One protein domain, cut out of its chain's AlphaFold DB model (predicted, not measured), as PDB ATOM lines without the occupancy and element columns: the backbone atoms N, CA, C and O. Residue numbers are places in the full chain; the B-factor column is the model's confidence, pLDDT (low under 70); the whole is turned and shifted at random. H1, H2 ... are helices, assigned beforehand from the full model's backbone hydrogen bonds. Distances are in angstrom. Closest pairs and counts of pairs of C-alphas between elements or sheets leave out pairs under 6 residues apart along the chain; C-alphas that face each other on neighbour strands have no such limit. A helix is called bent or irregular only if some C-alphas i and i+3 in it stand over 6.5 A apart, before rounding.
ATOM      1  N   LEU A 519     173.508 145.567 135.608       41.81
ATOM      2  CA  LEU A 519     174.671 145.141 136.377       41.81
ATOM      3  C   LEU A 519     175.116 143.698 136.052       41.81
ATOM      4  O   LEU A 519     176.308 143.389 136.118       41.81
ATOM      5  N   PHE A 520     174.200 142.812 135.640       32.84
ATOM      6  CA  PHE A 520     174.518 141.467 135.132       32.84
ATOM      7  C   PHE A 520     175.171 141.528 133.755       32.84
ATOM      8  O   PHE A 520     176.068 140.732 133.483       32.84
ATOM      9  N   HIS A 521     174.809 142.500 132.914       36.50
ATOM     10  CA  HIS A 521     175.536 142.783 131.679       36.50
ATOM     11  C   HIS A 521     176.945 143.318 131.951       36.50
ATOM     12  O   HIS A 521     177.882 142.850 131.310       36.50
ATOM     13  N   GLY A 522     177.130 144.185 132.953       37.81
ATOM     14  CA  GLY A 522     178.460 144.619 133.403       37.81
ATOM     15  C   GLY A 522     179.339 143.467 133.907       37.81
ATOM     16  O   GLY A 522     180.507 143.367 133.530       37.81
ATOM     17  N   LYS A 523     178.770 142.540 134.691       38.53
ATOM     18  CA  LYS A 523     179.461 141.328 135.153       38.53
ATOM     19  C   LYS A 523     179.764 140.358 134.015       38.53
ATOM     20  O   LYS A 523     180.901 139.923 133.890       38.53
ATOM     21  N   ALA A 524     178.787 140.053 133.161       36.28
ATOM     22  CA  ALA A 524     178.970 139.173 132.009       36.28
ATOM     23  C   ALA A 524     179.979 139.753 131.010       36.28
ATOM     24  O   ALA A 524     180.774 139.018 130.439       36.28
ATOM     25  N   GLU A 525     179.997 141.072 130.822       41.06
ATOM     26  CA  GLU A 525     180.997 141.753 130.009       41.06
ATOM     27  C   GLU A 525     182.381 141.714 130.658       41.06
ATOM     28  O   GLU A 525     183.361 141.441 129.969       41.06
ATOM     29  N   ASN A 526     182.483 141.947 131.968       43.97
ATOM     30  CA  ASN A 526     183.741 141.809 132.691       43.97
ATOM     31  C   ASN A 526     184.255 140.363 132.629       43.97
ATOM     32  O   ASN A 526     185.431 140.157 132.366       43.97
ATOM     33  N   ASP A 527     183.382 139.370 132.771       39.66
ATOM     34  CA  ASP A 527     183.719 137.952 132.647       39.66
ATOM     35  C   ASP A 527     184.120 137.595 131.207       39.66
ATOM     36  O   ASP A 527     185.082 136.857 131.004       39.66
ATOM     37  N   LEU A 528     183.465 138.173 130.192       38.59
ATOM     38  CA  LEU A 528     183.847 138.037 128.782       38.59
ATOM     39  C   LEU A 528     185.163 138.754 128.460       38.59
ATOM     40  O   LEU A 528     185.938 138.245 127.655       38.59
ATOM     41  N   ASN A 529     185.444 139.900 129.079       44.72
ATOM     42  CA  ASN A 529     186.700 140.633 128.926       44.72
ATOM     43  C   ASN A 529     187.840 139.906 129.637       44.72
ATOM     44  O   ASN A 529     188.882 139.697 129.028       44.72
ATOM     45  N   VAL A 530     187.619 139.403 130.853       46.84
ATOM     46  CA  VAL A 530     188.548 138.502 131.545       46.84
ATOM     47  C   VAL A 530     188.761 137.244 130.710       46.84
ATOM     48  O   VAL A 530     189.901 136.833 130.527       46.84
ATOM     49  N   MET A 531     187.709 136.662 130.127       40.06
ATOM     50  CA  MET A 531     187.836 135.506 129.240       40.06
ATOM     51  C   MET A 531     188.675 135.843 128.000       40.06
ATOM     52  O   MET A 531     189.574 135.097 127.607       40.06
ATOM     53  N   LYS A 532     188.407 137.003 127.400       42.78
ATOM     54  CA  LYS A 532     189.092 137.501 126.212       42.78
ATOM     55  C   LYS A 532     190.565 137.798 126.479       42.78
ATOM     56  O   LYS A 532     191.398 137.435 125.658       42.78
ATOM     57  N   GLU A 533     190.892 138.432 127.595       49.50
ATOM     58  CA  GLU A 533     192.253 138.832 127.964       49.50
ATOM     59  C   GLU A 533     193.072 137.667 128.525       49.50
ATOM     60  O   GLU A 533     194.259 137.546 128.231       49.50
ATOM     61  N   ARG A 534     192.445 136.788 129.314       50.09
ATOM     62  CA  ARG A 534     193.128 135.689 130.004       50.09
ATOM     63  C   ARG A 534     193.260 134.432 129.153       50.09
ATOM     64  O   ARG A 534     194.257 133.731 129.300       50.09
ATOM     65  N   TYR A 535     192.294 134.161 128.275       46.09
ATOM     66  CA  TYR A 535     192.245 132.917 127.502       46.09
ATOM     67  C   TYR A 535     192.279 133.174 125.991       46.09
ATOM     68  O   TYR A 535     193.170 132.675 125.312       46.09
ATOM     69  N   VAL A 536     191.389 134.014 125.444       47.00
ATOM     70  CA  VAL A 536     191.238 134.149 123.977       47.00
ATOM     71  C   VAL A 536     192.423 134.857 123.308       47.00
ATOM     72  O   VAL A 536     192.918 134.382 122.290       47.00
ATOM     73  N   GLN A 537     192.899 135.986 123.841       56.25
ATOM     74  CA  GLN A 537     194.029 136.732 123.275       56.25
ATOM     75  C   GLN A 537     195.354 135.964 123.387       56.25
ATOM     76  O   GLN A 537     196.063 135.891 122.379       56.25
ATOM     77  N   PRO A 538     195.702 135.355 124.540       66.00
ATOM     78  CA  PRO A 538     196.882 134.503 124.640       66.00
ATOM     79  C   PRO A 538     196.810 133.294 123.705       66.00
ATOM     80  O   PRO A 538     197.798 132.997 123.037       66.00
ATOM     81  N   LEU A 539     195.644 132.646 123.594       58.25
ATOM     82  CA  LEU A 539     195.435 131.525 122.677       58.25
ATOM     83  C   LEU A 539     195.604 131.955 121.214       58.25
ATOM     84  O   LEU A 539     196.356 131.328 120.475       58.25
ATOM     85  N   ALA A 540     194.976 133.064 120.804       54.56
ATOM     86  CA  ALA A 540     195.098 133.609 119.452       54.56
ATOM     87  C   ALA A 540     196.545 134.003 119.113       54.56
ATOM     88  O   ALA A 540     197.015 133.754 118.003       54.56
ATOM     89  N   LYS A 541     197.269 134.576 120.082       68.25
ATOM     90  CA  LYS A 541     198.687 134.911 119.937       68.25
ATOM     91  C   LYS A 541     199.545 133.657 119.769       68.25
ATOM     92  O   LYS A 541     200.363 133.609 118.862       68.25
ATOM     93  N   LEU A 542     199.328 132.625 120.585       70.69
ATOM     94  CA  LEU A 542     200.087 131.375 120.495       70.69
ATOM     95  C   LEU A 542     199.766 130.576 119.226       70.69
ATOM     96  O   LEU A 542     200.674 129.989 118.643       70.69
ATOM     97  N   LEU A 543     198.517 130.592 118.751       61.84
ATOM     98  CA  LEU A 543     198.140 130.020 117.452       61.84
ATOM     99  C   LEU A 543     198.902 130.696 116.304       61.84
ATOM    100  O   LEU A 543     199.443 130.012 115.430       61.84
ATOM    101  N   ALA A 544     199.009 132.029 116.342       70.94
ATOM    102  CA  ALA A 544     199.788 132.796 115.375       70.94
ATOM    103  C   ALA A 544     201.299 132.506 115.483       70.94
ATOM    104  O   ALA A 544     201.936 132.223 114.466       70.94
ATOM    105  N   ASP A 545     201.858 132.498 116.698       79.50
ATOM    106  CA  ASP A 545     203.282 132.240 116.959       79.50
ATOM    107  C   ASP A 545     203.694 130.818 116.534       79.50
ATOM    108  O   ASP A 545     204.770 130.608 115.966       79.50
ATOM    109  N   TYR A 546     202.829 129.824 116.758       85.62
ATOM    110  CA  TYR A 546     203.075 128.422 116.402       85.62
ATOM    111  C   TYR A 546     202.665 128.062 114.973       85.62
ATOM    112  O   TYR A 546     202.951 126.945 114.511       85.62
ATOM    113  N   LYS A 547     202.055 129.009 114.247       85.31
ATOM    114  CA  LYS A 547     201.515 128.807 112.898       85.31
ATOM    115  C   LYS A 547     200.642 127.550 112.855       85.31
ATOM    116  O   LYS A 547     200.908 126.630 112.079       85.31
ATOM    117  N   ILE A 548     199.696 127.472 113.784       79.19
ATOM    118  CA  ILE A 548     198.703 126.401 113.892       79.19
ATOM    119  C   ILE A 548     197.361 127.023 113.521       79.19
ATOM    120  O   ILE A 548     196.999 128.069 114.064       79.19
ATOM    121  N   ALA A 549     196.646 126.429 112.564       72.81
ATOM    122  CA  ALA A 549     195.312 126.907 112.247       72.81
ATOM    123  C   ALA A 549     194.357 126.536 113.387       72.81
ATOM    124  O   ALA A 549     194.504 125.494 114.022       72.81
ATOM    125  N   GLN A 550     193.351 127.375 113.629       62.44
ATOM    126  CA  GLN A 550     192.344 127.098 114.655       62.44
ATOM    127  C   GLN A 550     191.660 125.739 114.422       62.44
ATOM    128  O   GLN A 550     191.506 124.973 115.363       62.44
ATOM    129  N   ALA A 551     191.341 125.413 113.165       61.66
ATOM    130  CA  ALA A 551     190.723 124.140 112.797       61.66
ATOM    131  C   ALA A 551     191.584 122.920 113.177       61.66
ATOM    132  O   ALA A 551     191.038 121.908 113.606       61.66
ATOM    133  N   ASP A 552     192.913 123.031 113.083       77.25
ATOM    134  CA  ASP A 552     193.827 121.939 113.437       77.25
ATOM    135  C   ASP A 552     193.892 121.740 114.962       77.25
ATOM    136  O   ASP A 552     193.987 120.614 115.449       77.25
ATOM    137  N   LEU A 553     193.827 122.835 115.736       79.56
ATOM    138  CA  LEU A 553     193.728 122.768 117.199       79.56
ATOM    139  C   LEU A 553     192.382 122.175 117.636       79.56
ATOM    140  O   LEU A 553     192.355 121.350 118.547       79.56
ATOM    141  N   ASP A 554     191.288 122.560 116.978       67.50
ATOM    142  CA  ASP A 554     189.947 122.038 117.254       67.50
ATOM    143  C   ASP A 554     189.883 120.521 116.984       67.50
ATOM    144  O   ASP A 554     189.391 119.760 117.821       67.50
ATOM    145  N   GLU A 555     190.448 120.062 115.859       75.81
ATOM    146  CA  GLU A 555     190.558 118.637 115.506       75.81
ATOM    147  C   GLU A 555     191.409 117.870 116.536       75.81
ATOM    148  O   GLU A 555     191.024 116.786 116.980       75.81
ATOM    149  N   TYR A 556     192.522 118.458 116.990       82.31
ATOM    150  CA  TYR A 556     193.395 117.879 118.014       82.31
ATOM    151  C   TYR A 556     192.715 117.740 119.385       82.31
ATOM    152  O   TYR A 556     192.782 116.681 120.009       82.31
ATOM    153  N   LEU A 557     192.041 118.791 119.866       81.69
ATOM    154  CA  LEU A 557     191.320 118.774 121.145       81.69
ATOM    155  C   LEU A 557     190.179 117.757 121.129       81.69
ATOM    156  O   LEU A 557     189.965 117.039 122.108       81.69
ATOM    157  N   TYR A 558     189.472 117.667 120.004       73.06
ATOM    158  CA  TYR A 558     188.409 116.692 119.824       73.06
ATOM    159  C   TYR A 558     188.955 115.257 119.842       73.06
ATOM    160  O   TYR A 558     188.469 114.433 120.618       73.06
ATOM    161  N   ALA A 559     190.025 114.981 119.092       81.88
ATOM    162  CA  ALA A 559     190.696 113.681 119.092       81.88
ATOM    163  C   ALA A 559     191.262 113.298 120.471       81.88
ATOM    164  O   ALA A 559     191.193 112.136 120.869       81.88
ATOM    165  N   ARG A 560     191.762 114.268 121.247       86.06
ATOM    166  CA  ARG A 560     192.296 114.034 122.598       86.06
ATOM    167  C   ARG A 560     191.240 113.504 123.578       86.06
ATOM    168  O   ARG A 560     191.571 112.659 124.405       86.06
ATOM    169  N   HIS A 561     189.991 113.968 123.480       85.12
ATOM    170  CA  HIS A 561     188.898 113.594 124.396       85.12
ATOM    171  C   HIS A 561     187.902 112.573 123.818       85.12
ATOM    172  O   HIS A 561     187.076 112.026 124.556       85.12
ATOM    173  N   ALA A 562     187.979 112.277 122.517       81.00
ATOM    174  CA  ALA A 562     187.127 111.290 121.858       81.00
ATOM    175  C   ALA A 562     187.176 109.898 122.531       81.00
ATOM    176  O   ALA A 562     186.097 109.365 122.808       81.00
ATOM    177  N   PRO A 563     188.343 109.336 122.923       88.12
ATOM    178  CA  PRO A 563     188.396 108.024 123.574       88.12
ATOM    179  C   PRO A 563     187.700 107.967 124.936       88.12
ATOM    180  O   PRO A 563     187.001 107.000 125.243       88.12
ATOM    181  N   GLU A 564     187.833 109.021 125.746       83.31
ATOM    182  CA  GLU A 564     187.173 109.126 127.053       83.31
ATOM    183  C   GLU A 564     185.648 109.145 126.890       83.31
ATOM    184  O   GLU A 564     184.911 108.452 127.600       83.31
ATOM    185  N   ARG A 565     185.166 109.906 125.901       76.19
ATOM    186  CA  ARG A 565     183.741 110.011 125.587       76.19
ATOM    187  C   ARG A 565     183.192 108.722 124.974       76.19
ATOM    188  O   ARG A 565     182.105 108.304 125.372       76.19
ATOM    189  N   ASN A 566     183.930 108.065 124.082       84.25
ATOM    190  CA  ASN A 566     183.563 106.767 123.510       84.25
ATOM    191  C   ASN A 566     183.439 105.704 124.612       84.25
ATOM    192  O   ASN A 566     182.420 105.021 124.686       84.25
ATOM    193  N   ALA A 567     184.398 105.645 125.542       86.81
ATOM    194  CA  ALA A 567     184.355 104.736 126.686       86.81
ATOM    195  C   ALA A 567     183.175 105.020 127.635       86.81
ATOM    196  O   ALA A 567     182.588 104.093 128.195       86.81
ATOM    197  N   HIS A 568     182.803 106.290 127.827       84.62
ATOM    198  CA  HIS A 568     181.628 106.654 128.619       84.62
ATOM    199  C   HIS A 568     180.317 106.240 127.933       84.62
ATOM    200  O   HIS A 568     179.443 105.661 128.577       84.62
ATOM    201  N   ILE A 569     180.187 106.484 126.627       76.44
ATOM    202  CA  ILE A 569     178.994 106.104 125.858       76.44
ATOM    203  C   ILE A 569     178.862 104.586 125.746       76.44
ATOM    204  O   ILE A 569     177.758 104.081 125.916       76.44
ATOM    205  N   ALA A 570     179.962 103.849 125.578       87.62
ATOM    206  CA  ALA A 570     179.955 102.388 125.552       87.62
ATOM    207  C   ALA A 570     179.404 101.768 126.852       87.62
ATOM    208  O   ALA A 570     178.743 100.731 126.810       87.62
ATOM    209  N   LYS A 571     179.610 102.423 128.009       86.12
ATOM    210  CA  LYS A 571     179.021 102.007 129.300       86.12
ATOM    211  C   LYS A 571     177.506 102.214 129.361       86.12
ATOM    212  O   LYS A 571     176.822 101.469 130.053       86.12
ATOM    213  N   ILE A 572     176.992 103.235 128.675       83.69
ATOM    214  CA  ILE A 572     175.564 103.592 128.658       83.69
ATOM    215  C   ILE A 572     174.819 102.814 127.565       83.69
ATOM    216  O   ILE A 572     173.681 102.395 127.763       83.69
ATOM    217  N   ASN A 573     175.454 102.616 126.410       82.50
ATOM    218  CA  ASN A 573     174.880 101.969 125.242       82.50
ATOM    219  C   ASN A 573     175.804 100.850 124.724       82.50
ATOM    220  O   ASN A 573     176.664 101.104 123.879       82.50
ATOM    221  N   PRO A 574     175.573  99.589 125.140       82.62
ATOM    222  CA  PRO A 574     176.382  98.443 124.718       82.62
ATOM    223  C   PRO A 574     176.361  98.167 123.207       82.62
ATOM    224  O   PRO A 574     177.207  97.434 122.704       82.62
ATOM    225  N   LYS A 575     175.399  98.735 122.464       84.50
ATOM    226  CA  LYS A 575     175.309  98.611 120.999       84.50
ATOM    227  C   LYS A 575     176.215  99.599 120.254       84.50
ATOM    228  O   LYS A 575     176.309  99.516 119.035       84.50
ATOM    229  N   MET A 576     176.853 100.530 120.963       78.00
ATOM    230  CA  MET A 576     177.775 101.522 120.412       78.00
ATOM    231  C   MET A 576     179.084 101.499 121.218       78.00
ATOM    232  O   MET A 576     179.305 102.363 122.066       78.00
ATOM    233  N   PRO A 577     179.932 100.475 120.999       78.50
ATOM    234  CA  PRO A 577     181.170 100.286 121.756       78.50
ATOM    235  C   PRO A 577     182.262 101.315 121.416       78.50
ATOM    236  O   PRO A 577     183.191 101.492 122.199       78.50
ATOM    237  N   ASP A 578     182.152 101.994 120.272       81.75
ATOM    238  CA  ASP A 578     183.066 103.046 119.820       81.75
ATOM    239  C   ASP A 578     182.299 104.097 118.989       81.75
ATOM    240  O   ASP A 578     181.163 103.861 118.576       81.75
ATOM    241  N   GLY A 579     182.895 105.273 118.774       80.38
ATOM    242  CA  GLY A 579     182.322 106.356 117.964       80.38
ATOM    243  C   GLY A 579     181.228 107.181 118.655       80.38
ATOM    244  O   GLY A 579     180.625 108.049 118.027       80.38
ATOM    245  N   GLY A 580     180.975 106.965 119.949       78.31
ATOM    246  CA  GLY A 580     179.967 107.696 120.731       78.31
ATOM    247  C   GLY A 580     180.227 109.202 120.906       78.31
ATOM    248  O   GLY A 580     179.333 109.942 121.320       78.31
ATOM    249  N   SER A 581     181.435 109.667 120.601       74.31
ATOM    250  CA  SER A 581     181.809 111.080 120.531       74.31
ATOM    251  C   SER A 581     181.509 111.718 119.173       74.31
ATOM    252  O   SER A 581     181.423 112.939 119.115       74.31
ATOM    253  N   GLY A 582     181.292 110.905 118.128       78.81
ATOM    254  CA  GLY A 582     181.268 111.315 116.721       78.81
ATOM    255  C   GLY A 582     182.600 111.098 115.984       78.81
ATOM    256  O   GLY A 582     182.677 111.406 114.799       78.81
ATOM    257  N   MET A 583     183.624 110.578 116.669       81.56
ATOM    258  CA  MET A 583     184.925 110.155 116.134       81.56
ATOM    259  C   MET A 583     185.300 108.810 116.768       81.56
ATOM    260  O   MET A 583     185.142 108.627 117.979       81.56
ATOM    261  N   THR A 584     185.762 107.844 115.980       89.81
ATOM    262  CA  THR A 584     186.207 106.538 116.499       89.81
ATOM    263  C   THR A 584     187.557 106.644 117.208       89.81
ATOM    264  O   THR A 584     188.326 107.584 116.988       89.81
ATOM    265  N   ASN A 585     187.887 105.663 118.050       89.00
ATOM    266  CA  ASN A 585     189.184 105.634 118.731       89.00
ATOM    267  C   ASN A 585     190.362 105.548 117.744       89.00
ATOM    268  O   ASN A 585     191.432 106.091 118.016       89.00
ATOM    269  N   ALA A 586     190.162 104.878 116.604       90.88
ATOM    270  CA  ALA A 586     191.162 104.766 115.547       90.88
ATOM    271  C   ALA A 586     191.416 106.119 114.861       90.88
ATOM    272  O   ALA A 586     192.563 106.554 114.779       90.88
ATOM    273  N   GLU A 587     190.357 106.828 114.463       83.69
ATOM    274  CA  GLU A 587     190.459 108.167 113.858       83.69
ATOM    275  C   GLU A 587     191.096 109.177 114.823       83.69
ATOM    276  O   GLU A 587     191.977 109.949 114.439       83.69
ATOM    277  N   ALA A 588     190.721 109.122 116.104       87.81
ATOM    278  CA  ALA A 588     191.343 109.934 117.144       87.81
ATOM    279  C   ALA A 588     192.852 109.652 117.258       87.81
ATOM    280  O   ALA A 588     193.662 110.579 117.319       87.81
ATOM    281  N   ALA A 589     193.259 108.379 117.236       91.19
ATOM    282  CA  ALA A 589     194.668 107.996 117.290       91.19
ATOM    283  C   ALA A 589     195.461 108.482 116.064       91.19
ATOM    284  O   ALA A 589     196.606 108.914 116.219       91.19
ATOM    285  N   GLU A 590     194.862 108.466 114.872       90.88
ATOM    286  CA  GLU A 590     195.480 108.976 113.642       90.88
ATOM    287  C   GLU A 590     195.721 110.489 113.694       90.88
ATOM    288  O   GLU A 590     196.806 110.949 113.332       90.88
ATOM    289  N   ILE A 591     194.759 111.265 114.200       86.00
ATOM    290  CA  ILE A 591     194.896 112.721 114.372       86.00
ATOM    291  C   ILE A 591     195.987 113.039 115.401       86.00
ATOM    292  O   ILE A 591     196.875 113.857 115.140       86.00
ATOM    293  N   MET A 592     196.001 112.325 116.532       88.94
ATOM    294  CA  MET A 592     197.062 112.455 117.537       88.94
ATOM    295  C   MET A 592     198.436 112.078 116.959       88.94
ATOM    296  O   MET A 592     199.442 112.717 117.267       88.94
ATOM    297  N   GLN A 593     198.504 111.068 116.084       91.50
ATOM    298  CA  GLN A 593     199.746 110.670 115.421       91.50
ATOM    299  C   GLN A 593     200.205 111.693 114.375       91.50
ATOM    300  O   GLN A 593     201.404 111.950 114.265       91.50
ATOM    301  N   ARG A 594     199.276 112.319 113.646       88.12
ATOM    302  CA  ARG A 594     199.560 113.398 112.689       88.12
ATOM    303  C   ARG A 594     200.226 114.589 113.383       88.12
ATOM    304  O   ARG A 594     201.223 115.101 112.879       88.12
ATOM    305  N   VAL A 595     199.740 114.964 114.569       88.69
ATOM    306  CA  VAL A 595     200.328 116.035 115.395       88.69
ATOM    307  C   VAL A 595     201.693 115.642 115.974       88.69
ATOM    308  O   VAL A 595     202.623 116.455 115.974       88.69
ATOM    309  N   ARG A 596     201.876 114.378 116.380       88.69
ATOM    310  CA  ARG A 596     203.199 113.863 116.780       88.69
ATOM    311  C   ARG A 596     204.208 113.923 115.633       88.69
ATOM    312  O   ARG A 596     205.316 114.424 115.812       88.69
ATOM    313  N   ASN A 597     203.809 113.477 114.445       89.00
ATOM    314  CA  ASN A 597     204.657 113.452 113.254       89.00
ATOM    315  C   ASN A 597     204.982 114.861 112.732       89.00
ATOM    316  O   ASN A 597     206.014 115.053 112.094       89.00
ATOM    317  N   SER A 598     204.146 115.863 113.026       85.69
ATOM    318  CA  SER A 598     204.416 117.254 112.653       85.69
ATOM    319  C   SER A 598     205.503 117.915 113.515       85.69
ATOM    320  O   SER A 598     205.843 119.073 113.269       85.69
ATOM    321  N   GLY A 599     205.993 117.245 114.568       88.12
ATOM    322  CA  GLY A 599     206.985 117.785 115.504       88.12
ATOM    323  C   GLY A 599     206.478 118.947 116.369       88.12
ATOM    324  O   GLY A 599     207.279 119.611 117.024       88.12
ATOM    325  N   LYS A 600     205.160 119.210 116.378       87.50
ATOM    326  CA  LYS A 600     204.535 120.335 117.102       87.50
ATOM    327  C   LYS A 600     203.784 119.910 118.371       87.50
ATOM    328  O   LYS A 600     203.023 120.696 118.927       87.50
ATOM    329  N   GLN A 601     203.983 118.677 118.834       87.12
ATOM    330  CA  GLN A 601     203.254 118.089 119.963       87.12
ATOM    331  C   GLN A 601     203.248 118.996 121.208       87.12
ATOM    332  O   GLN A 601     202.190 119.296 121.748       87.12
ATOM    333  N   ALA A 602     204.412 119.518 121.606       85.88
ATOM    334  CA  ALA A 602     204.531 120.393 122.775       85.88
ATOM    335  C   ALA A 602     203.762 121.721 122.621       85.88
ATOM    336  O   ALA A 602     203.267 122.274 123.600       85.88
ATOM    337  N   GLN A 603     203.649 122.239 121.396       87.69
ATOM    338  CA  GLN A 603     202.902 123.452 121.072       87.69
ATOM    339  C   GLN A 603     201.391 123.210 121.158       87.69
ATOM    340  O   GLN A 603     200.686 124.027 121.744       87.69
ATOM    341  N   TYR A 604     200.906 122.079 120.636       83.25
ATOM    342  CA  TYR A 604     199.502 121.673 120.757       83.25
ATOM    343  C   TYR A 604     199.113 121.374 122.212       83.25
ATOM    344  O   TYR A 604     198.066 121.826 122.667       83.25
ATOM    345  N   ASP A 605     199.978 120.705 122.976       84.12
ATOM    346  CA  ASP A 605     199.739 120.429 124.399       84.12
ATOM    347  C   ASP A 605     199.710 121.705 125.244       84.12
ATOM    348  O   ASP A 605     198.894 121.831 126.157       84.12
ATOM    349  N   ARG A 606     200.556 122.688 124.909       82.50
ATOM    350  CA  ARG A 606     200.539 124.006 125.550       82.50
ATOM    351  C   ARG A 606     199.277 124.797 125.211       82.50
ATOM    352  O   ARG A 606     198.729 125.436 126.101       82.50
ATOM    353  N   LEU A 607     198.822 124.760 123.955       75.56
ATOM    354  CA  LEU A 607     197.567 125.392 123.530       75.56
ATOM    355  C   LEU A 607     196.350 124.749 124.209       75.56
ATOM    356  O   LEU A 607     195.416 125.452 124.567       75.56
ATOM    357  N   ALA A 608     196.389 123.435 124.433       74.50
ATOM    358  CA  ALA A 608     195.326 122.679 125.088       74.50
ATOM    359  C   ALA A 608     195.291 122.811 126.623       74.50
ATOM    360  O   ALA A 608     194.416 122.228 127.260       74.50
ATOM    361  N   GLY A 609     196.272 123.491 127.225       67.31
ATOM    362  CA  GLY A 609     196.378 123.701 128.675       67.31
ATOM    363  C   GLY A 609     196.062 125.126 129.140       67.31
ATOM    364  O   GLY A 609     196.231 125.411 130.326       67.31
TER     365      GLY A 609
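What this domain is: This is residues 519 to 609 of the 610 residues of an uncharacterized protein of Escherichia coli (UniProt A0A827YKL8). The model is a flat, open V: the long helix H1, nearly straight, is one leg, and the bent helix H2 makes the other together with H3, which packs on the arm H2a at a steep tilt and meets the arm H2b with residues 585 to 588 alone. The short H4 packs on H1b near the corner, and residues 519 to 527 of H1 stick out at the far end of their leg. The printed part has 91 residues with four named helices, H1 to H4 in chain order, and no named strand; the class is all helix. It is loose, with a radius of gyration of the C-alphas of 16.8 A and spans of 49 by 38 by 16 A.

Where its parts are: H1, residues 519 to 546, was assigned as one helix by its hydrogen bonds but is bent: C-alphas 534 and 537 are 6.9 A apart. Its arms are H1a, residues 519 to 534, 21.7 A long from C-alpha 519 at (174.671, 145.141, 136.377), and H1b, residues 537 to 546, 14.1 A. H2, residues 550 to 572, likewise one helix by its hydrogen bonds, is bent, with C-alphas 560 and 563 7.2 A apart; its arms are H2a, residues 550 to 560, 15.3 A, and H2b, residues 563 to 572, 14.5 A. H3, residues 585 to 597, is 18.2 A long; H4, residues 601 to 607, is 9.9 A and ends at C-alpha 607 (197.567, 125.392, 123.530).

How they stand to each other: H1b touches H4, opposite ways at a shallow tilt of 19 degrees, closest at the C-alphas of Leu 539 and Leu 607, 6.5 A. H2a touches H3 at a steep tilt of 54 degrees, closest at the C-alphas of Ala 559 and Ala 588, 4.3 A. H2b and H3, a helical hairpin, only just touch, with 3 pairs of C-alphas within 8 A, through residues 585 to 588 of H3 alone; Pro 563 and Asn 585 have the closest C-alphas, 5.5 A. H1a is apart from H2a, H2b, H3 and H4. In H1a, H1b, H2a, H2b, H3 and H4 every O i to N i+4 pair is within hydrogen-bond range.

The domain as a whole: The C-alphas farthest apart, of Leu 519 and Asn 597, are 49.4 A apart. The printed part has no cut; the link from H2 to H3 is long, 12 residues. Mean pLDDT of the printed part is 72.6, and residues 519 to 541 are under 70, among others.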